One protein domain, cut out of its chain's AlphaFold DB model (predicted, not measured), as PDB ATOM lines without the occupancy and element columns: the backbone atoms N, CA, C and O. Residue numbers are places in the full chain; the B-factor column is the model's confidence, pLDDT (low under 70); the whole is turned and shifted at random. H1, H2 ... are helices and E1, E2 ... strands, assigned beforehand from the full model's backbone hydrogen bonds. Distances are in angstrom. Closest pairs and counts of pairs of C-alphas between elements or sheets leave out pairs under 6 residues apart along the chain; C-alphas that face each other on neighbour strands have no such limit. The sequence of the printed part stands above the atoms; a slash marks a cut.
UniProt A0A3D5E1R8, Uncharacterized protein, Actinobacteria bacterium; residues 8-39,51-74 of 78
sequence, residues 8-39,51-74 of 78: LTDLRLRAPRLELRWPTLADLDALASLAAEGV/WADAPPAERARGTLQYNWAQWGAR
ATOM      1  N   LEU A   8      40.018   5.444  11.504       86.44
ATOM      2  CA  LEU A   8      39.612   4.244  10.775       86.44
ATOM      3  C   LEU A   8      39.338   4.516   9.294       86.44
ATOM      4  O   LEU A   8      39.524   3.619   8.475       86.44
ATOM      5  N   THR A   9      38.966   5.752   8.933       89.00
ATOM      6  CA  THR A   9      38.790   6.145   7.524       89.00
ATOM      7  C   THR A   9      40.073   6.017   6.692       89.00
ATOM      8  O   THR A   9      39.984   5.800   5.478       89.00
ATOM      9  N   ASP A  10      41.248   6.049   7.328       89.44
ATOM     10  CA  ASP A  10      42.561   5.957   6.676       89.44
ATOM     11  C   ASP A  10      43.193   4.555   6.755       89.44
ATOM     12  O   ASP A  10      44.173   4.277   6.063       89.44
ATOM     13  N   LEU A  11      42.606   3.626   7.519       90.88
ATOM     14  CA  LEU A  11      43.110   2.256   7.635       90.88
ATOM     15  C   LEU A  11      42.974   1.494   6.305       90.88
ATOM     16  O   LEU A  11      41.903   1.475   5.690       90.88
ATOM     17  N   ARG A  12      44.057   0.840   5.870       93.75
ATOM     18  CA  ARG A  12      44.109   0.001   4.662       93.75
ATOM     19  C   ARG A  12      44.851  -1.298   4.963       93.75
ATOM     20  O   ARG A  12      46.003  -1.256   5.384       93.75
ATOM     21  N   LEU A  13      44.222  -2.436   4.685       96.19
ATOM     22  CA  LEU A  13      44.855  -3.753   4.706       96.19
ATOM     23  C   LEU A  13      44.971  -4.263   3.271       96.19
ATOM     24  O   LEU A  13      43.970  -4.370   2.568       96.19
ATOM     25  N   ARG A  14      46.187  -4.582   2.832       97.94
ATOM     26  CA  ARG A  14      46.464  -5.001   1.454       97.94
ATOM     27  C   ARG A  14      46.938  -6.445   1.410       97.94
ATOM     28  O   ARG A  14      47.825  -6.831   2.163       97.94
ATOM     29  N   ALA A  15      46.371  -7.206   0.487       96.50
ATOM     30  CA  ALA A  15      46.805  -8.536   0.090       96.50
ATOM     31  C   ALA A  15      47.049  -8.548  -1.435       96.50
ATOM     32  O   ALA A  15      46.630  -7.613  -2.121       96.50
ATOM     33  N   PRO A  16      47.676  -9.589  -2.015       97.81
ATOM     34  CA  PRO A  16      48.076  -9.573  -3.428       97.81
ATOM     35  C   PRO A  16      46.951  -9.308  -4.440       97.81
ATOM     36  O   PRO A  16      47.219  -8.830  -5.537       97.81
ATOM     37  N   ARG A  17      45.699  -9.634  -4.096       97.50
ATOM     38  CA  ARG A  17      44.535  -9.505  -4.991       97.50
ATOM     39  C   ARG A  17      43.450  -8.562  -4.475       97.50
ATOM     40  O   ARG A  17      42.457  -8.384  -5.170       97.50
ATOM     41  N   LEU A  18      43.582  -8.028  -3.258       97.56
ATOM     42  CA  LEU A  18      42.502  -7.271  -2.625       97.56
ATOM     43  C   LEU A  18      43.029  -6.231  -1.631       97.56
ATOM     44  O   LEU A  18      44.055  -6.432  -0.982       97.56
ATOM     45  N   GLU A  19      42.275  -5.147  -1.480       96.69
ATOM     46  CA  GLU A  19      42.442  -4.163  -0.413       96.69
ATOM     47  C   GLU A  19      41.158  -4.116   0.424       96.69
ATOM     48  O   GLU A  19      40.072  -3.925  -0.121       96.69
ATOM     49  N   LEU A  20      41.283  -4.270   1.743       96.50
ATOM     50  CA  LEU A  20      40.224  -3.925   2.686       96.50
ATOM     51  C   LEU A  20      40.470  -2.516   3.202       96.50
ATOM     52  O   LEU A  20      41.574  -2.162   3.627       96.50
ATOM     53  N   ARG A  21      39.414  -1.714   3.176       94.56
ATOM     54  CA  ARG A  21      39.435  -0.323   3.606       94.56
ATOM     55  C   ARG A  21      38.083   0.084   4.150       94.56
ATOM     56  O   ARG A  21      37.082  -0.572   3.873       94.56
ATOM     57  N   TRP A  22      38.051   1.207   4.861       92.56
ATOM     58  CA  TRP A  22      36.781   1.828   5.217       92.56
ATOM     59  C   TRP A  22      35.978   2.155   3.942       92.56
ATOM     60  O   TRP A  22      36.547   2.753   3.012       92.56
ATOM     61  N   PRO A  23      34.691   1.766   3.856       94.44
ATOM     62  CA  PRO A  23      33.890   2.069   2.683       94.44
ATOM     63  C   PRO A  23      33.584   3.567   2.611       94.44
ATOM     64  O   PRO A  23      33.383   4.240   3.620       94.44
ATOM     65  N   THR A  24      33.531   4.108   1.403       92.38
ATOM     66  CA  THR A  24      32.913   5.407   1.135       92.38
ATOM     67  C   THR A  24      31.404   5.237   0.976       92.38
ATOM     68  O   THR A  24      30.908   4.123   0.824       92.38
ATOM     69  N   LEU A  25      30.658   6.346   0.958       94.94
ATOM     70  CA  LEU A  25      29.226   6.294   0.653       94.94
ATOM     71  C   LEU A  25      28.949   5.689  -0.735       94.94
ATOM     72  O   LEU A  25      27.999   4.932  -0.871       94.94
ATOM     73  N   ALA A  26      29.804   5.957  -1.729       96.75
ATOM     74  CA  ALA A  26      29.672   5.371  -3.064       96.75
ATOM     75  C   ALA A  26      29.936   3.856  -3.066       96.75
ATOM     76  O   ALA A  26      29.254   3.117  -3.769       96.75
ATOM     77  N   ASP A  27      30.883   3.379  -2.248       97.00
ATOM     78  CA  ASP A  27      31.100   1.935  -2.090       97.00
ATOM     79  C   ASP A  27      29.887   1.261  -1.439       97.00
ATOM     80  O   ASP A  27      29.513   0.167  -1.843       97.00
ATOM     81  N   LEU A  28      29.265   1.912  -0.447       97.75
ATOM     82  CA  LEU A  28      28.051   1.392   0.188       97.75
ATOM     83  C   LEU A  28      26.855   1.386  -0.771       97.75
ATOM     84  O   LEU A  28      26.064   0.451  -0.722       97.75
ATOM     85  N   ASP A  29      26.733   2.381  -1.649       98.25
ATOM     86  CA  ASP A  29      25.681   2.433  -2.672       98.25
ATOM     87  C   ASP A  29      25.853   1.325  -3.728       98.25
ATOM     88  O   ASP A  29      24.911   0.595  -4.053       98.25
ATOM     89  N   ALA A  30      27.092   1.108  -4.184       98.44
ATOM     90  CA  ALA A  30      27.434  -0.019  -5.047       98.44
ATOM     91  C   ALA A  30      27.172  -1.368  -4.352       98.44
ATOM     92  O   ALA A  30      26.597  -2.275  -4.952       98.44
ATOM     93  N   LEU A  31      27.531  -1.493  -3.071       98.06
ATOM     94  CA  LEU A  31      27.272  -2.692  -2.275       98.06
ATOM     95  C   LEU A  31      25.770  -2.950  -2.092       98.06
ATOM     96  O   LEU A  31      25.336  -4.092  -2.191       98.06
ATOM     97  N   ALA A  32      24.974  -1.909  -1.849       98.44
ATOM     98  CA  ALA A  32      23.523  -2.013  -1.731       98.44
ATOM     99  C   ALA A  32      22.874  -2.462  -3.047       98.44
ATOM    100  O   ALA A  32      21.962  -3.292  -3.026       98.44
ATOM    101  N   SER A  33      23.376  -1.962  -4.180       98.44
ATOM    102  CA  SER A  33      22.945  -2.391  -5.515       98.44
ATOM    103  C   SER A  33      23.240  -3.876  -5.738       98.44
ATOM    104  O   SER A  33      22.334  -4.627  -6.087       98.44
ATOM    105  N   LEU A  34      24.459  -4.327  -5.419       98.06
ATOM    106  CA  LEU A  34      24.828  -5.745  -5.495       98.06
ATOM    107  C   LEU A  34      23.985  -6.618  -4.560       98.06
ATOM    108  O   LEU A  34      23.518  -7.682  -4.955       98.06
ATOM    109  N   ALA A  35      23.738  -6.170  -3.329       97.25
ATOM    110  CA  ALA A  35      22.904  -6.913  -2.391       97.25
ATOM    111  C   ALA A  35      21.487  -7.129  -2.952       97.25
ATOM    112  O   ALA A  35      20.940  -8.229  -2.822       97.25
ATOM    113  N   ALA A  36      20.910  -6.115  -3.608       97.88
ATOM    114  CA  ALA A  36      19.587  -6.187  -4.228       97.88
ATOM    115  C   ALA A  36      19.479  -7.290  -5.296       97.88
ATOM    116  O   ALA A  36      18.406  -7.875  -5.449       97.88
ATOM    117  N   GLU A  37      20.576  -7.594  -5.994       97.38
ATOM    118  CA  GLU A  37      20.639  -8.655  -7.008       97.38
ATOM    119  C   GLU A  37      20.624 -10.064  -6.393       97.38
ATOM    120  O   GLU A  37      20.168 -11.010  -7.031       97.38
ATOM    121  N   GLY A  38      21.064 -10.215  -5.141       94.56
ATOM    122  CA  GLY A  38      21.210 -11.516  -4.486       94.56
ATOM    123  C   GLY A  38      22.539 -11.636  -3.754       94.56
ATOM    124  O   GLY A  38      23.574 -11.221  -4.263       94.56
ATOM    125  N   VAL A  39      22.524 -12.223  -2.555       93.62
ATOM    126  CA  VAL A  39      23.746 -12.446  -1.755       93.62
ATOM    127  C   VAL A  39      24.219 -13.899  -1.845       93.62
ATOM    128  O   VAL A  39      25.416 -14.172  -1.834       93.62
ATOM    129  N   TRP A  51      18.191 -11.336   6.720       91.69
ATOM    130  CA  TRP A  51      18.229 -10.028   6.051       91.69
ATOM    131  C   TRP A  51      18.440 -10.167   4.533       91.69
ATOM    132  O   TRP A  51      17.923  -9.365   3.753       91.69
ATOM    133  N   ALA A  52      19.185 -11.198   4.120       91.50
ATOM    134  CA  ALA A  52      19.505 -11.483   2.728       91.50
ATOM    135  C   ALA A  52      18.301 -12.013   1.930       91.50
ATOM    136  O   ALA A  52      18.371 -12.033   0.706       91.50
ATOM    137  N   ASP A  53      17.183 -12.347   2.580       91.31
ATOM    138  CA  ASP A  53      15.938 -12.772   1.924       91.31
ATOM    139  C   ASP A  53      14.910 -11.647   1.804       91.31
ATOM    140  O   ASP A  53      13.874 -11.812   1.158       91.31
ATOM    141  N   ALA A  54      15.195 -10.472   2.377       93.81
ATOM    142  CA  ALA A  54      14.333  -9.309   2.231       93.81
ATOM    143  C   ALA A  54      14.125  -8.958   0.741       93.81
ATOM    144  O   ALA A  54      15.032  -9.191  -0.075       93.81
ATOM    145  N   PRO A  55      12.976  -8.361   0.364       96.25
ATOM    146  CA  PRO A  55      12.739  -7.889  -0.997       96.25
ATOM    147  C   PRO A  55      13.872  -6.974  -1.499       96.25
ATOM    148  O   PRO A  55      14.407  -6.200  -0.702       96.25
ATOM    149  N   PRO A  56      14.212  -6.967  -2.804       97.56
ATOM    150  CA  PRO A  56      15.406  -6.282  -3.320       97.56
ATOM    151  C   PRO A  56      15.577  -4.826  -2.857       97.56
ATOM    152  O   PRO A  56      16.639  -4.442  -2.373       97.56
ATOM    153  N   ALA A  57      14.511  -4.022  -2.930       98.00
ATOM    154  CA  ALA A  57      14.544  -2.618  -2.512       98.00
ATOM    155  C   ALA A  57      14.720  -2.442  -0.993       98.00
ATOM    156  O   ALA A  57      15.342  -1.481  -0.535       98.00
ATOM    157  N   GLU A  58      14.162  -3.354  -0.197       98.06
ATOM    158  CA  GLU A  58      14.334  -3.355   1.253       98.06
ATOM    159  C   GLU A  58      15.742  -3.792   1.637       98.06
ATOM    160  O   GLU A  58      16.364  -3.147   2.473       98.06
ATOM    161  N   ARG A  59      16.280  -4.811   0.968       97.25
ATOM    162  CA  ARG A  59      17.635  -5.308   1.191       97.25
ATOM    163  C   ARG A  59      18.702  -4.270   0.854       97.25
ATOM    164  O   ARG A  59      19.635  -4.080   1.637       97.25
ATOM    165  N   ALA A  60      18.544  -3.548  -0.257       98.38
ATOM    166  CA  ALA A  60      19.426  -2.435  -0.614       98.38
ATOM    167  C   ALA A  60      19.430  -1.362   0.486       98.38
ATOM    168  O   ALA A  60      20.477  -0.992   1.019       98.38
ATOM    169  N   ARG A  61      18.239  -0.912   0.898       98.31
ATOM    170  CA  ARG A  61      18.085   0.086   1.962       98.31
ATOM    171  C   ARG A  61      18.636  -0.409   3.302       98.31
ATOM    172  O   ARG A  61      19.333   0.340   3.980       98.31
ATOM    173  N   GLY A  62      18.351  -1.656   3.666       97.50
ATOM    174  CA  GLY A  62      18.827  -2.294   4.891       97.50
ATOM    175  C   GLY A  62      20.349  -2.396   4.933       97.50
ATOM    176  O   GLY A  62      20.946  -2.113   5.968       97.50
ATOM    177  N   THR A  63      20.990  -2.681   3.794       97.50
ATOM    178  CA  THR A  63      22.457  -2.695   3.658       97.50
ATOM    179  C   THR A  63      23.059  -1.340   4.029       97.50
ATOM    180  O   THR A  63      24.004  -1.277   4.818       97.50
ATOM    181  N   LEU A  64      22.490  -0.244   3.517       98.31
ATOM    182  CA  LEU A  64      22.932   1.111   3.860       98.31
ATOM    183  C   LEU A  64      22.692   1.424   5.340       98.31
ATOM    184  O   LEU A  64      23.616   1.826   6.046       98.31
ATOM    185  N   GLN A  65      21.465   1.199   5.819       97.69
ATOM    186  CA  GLN A  65      21.059   1.512   7.190       97.69
ATOM    187  C   GLN A  65      21.896   0.762   8.225       97.69
ATOM    188  O   GLN A  65      22.349   1.371   9.194       97.69
ATOM    189  N   TYR A  66      22.147  -0.529   8.000       96.50
ATOM    190  CA  TYR A  66      23.000  -1.333   8.864       96.50
ATOM    191  C   TYR A  66      24.415  -0.750   8.923       96.50
ATOM    192  O   TYR A  66      24.907  -0.460  10.009       96.50
ATOM    193  N   ASN A  67      25.053  -0.500   7.774       96.00
ATOM    194  CA  ASN A  67      26.418   0.028   7.747       96.00
ATOM    195  C   ASN A  67      26.523   1.416   8.397       96.00
ATOM    196  O   ASN A  67      27.457   1.662   9.157       96.00
ATOM    197  N   TRP A  68      25.559   2.310   8.166       95.81
ATOM    198  CA  TRP A  68      25.535   3.621   8.820       95.81
ATOM    199  C   TRP A  68      25.333   3.522  10.331       95.81
ATOM    200  O   TRP A  68      26.003   4.237  11.077       95.81
ATOM    201  N   ALA A  69      24.461   2.622  10.792       96.25
ATOM    202  CA  ALA A  69      24.284   2.368  12.217       96.25
ATOM    203  C   ALA A  69      25.584   1.849  12.848       96.25
ATOM    204  O   ALA A  69      26.007   2.373  13.876       96.25
ATOM    205  N   GLN A  70      26.269   0.903  12.195       93.19
ATOM    206  CA  GLN A  70      27.570   0.402  12.652       93.19
ATOM    207  C   GLN A  70      28.633   1.507  12.688       93.19
ATOM    208  O   GLN A  70      29.430   1.569  13.620       93.19
ATOM    209  N   TRP A  71      28.646   2.415  11.709       91.56
ATOM    210  CA  TRP A  71      29.565   3.555  11.717       91.56
ATOM    211  C   TRP A  71      29.306   4.500  12.888       91.56
ATOM    212  O   TRP A  71      30.259   4.930  13.530       91.56
ATOM    213  N   GLY A  72      28.038   4.819  13.155       91.38
ATOM    214  CA  GLY A  72      27.653   5.736  14.227       91.38
ATOM    215  C   GLY A  72      27.790   5.145  15.631       91.38
ATOM    216  O   GLY A  72      28.015   5.892  16.577       91.38
ATOM    217  N   ALA A  73      27.657   3.823  15.772       92.12
ATOM    218  CA  ALA A  73      27.724   3.141  17.062       92.12
ATOM    219  C   ALA A  73      29.154   2.820  17.517       92.12
ATOM    220  O   ALA A  73      29.375   2.648  18.718       92.12
ATOM    221  N   ARG A  74      30.104   2.735  16.577       87.94
ATOM    222  CA  ARG A  74      31.453   2.229  16.840       87.94
ATOM    223  C   ARG A  74      32.144   3.001  17.971       87.94
ATOM    224  O   ARG A  74      32.181   4.229  17.976       87.94
TER     225      ARG A  74
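This is residues 8 to 39 and 51 to 74 of the 78 residues of an uncharacterized protein of Actinobacteria bacterium (UniProt A0A3D5E1R8). Two helices, H1 and H2, pack together running opposite ways, and a small hairpin of strands, E1 and E2, is set off to one side, residues 14 to 19 sticking out. The printed part has 56 residues, with two strands, then two helices; the sheet is antiparallel, the class mixed. It is only just loose, close to compact, with a radius of gyration of the C-alphas of 12.7 A, spanning 34 by 28 by 17 A.

E1 is residues 12 to 15, from C-alpha 12 at (44.109, 0.001, 4.662), and E2 residues 18 to 21. From first to last C-alpha, H1, residues 25 to 37, measures 18.9 A and H2, residues 56 to 73, 25.6 A, ending at (27.724, 3.141, 17.062).

E1 and E2 form a hairpin, with N 13 and O 20 2.9 A apart, within hydrogen-bond range. H1 and H2 touch, closest at the C-alphas of Ala 32 and Ala 60, 4.3 A, at a tilt of 37 degrees, only just steep. In both, every O i to N i+4 pair is within hydrogen-bond range. E1 is apart from both helices, E2 from H2.

Residues 40 to 50 are not printed; C-alphas 39 and 51 are 9.9 A apart. No printed residue is under 70 in pLDDT.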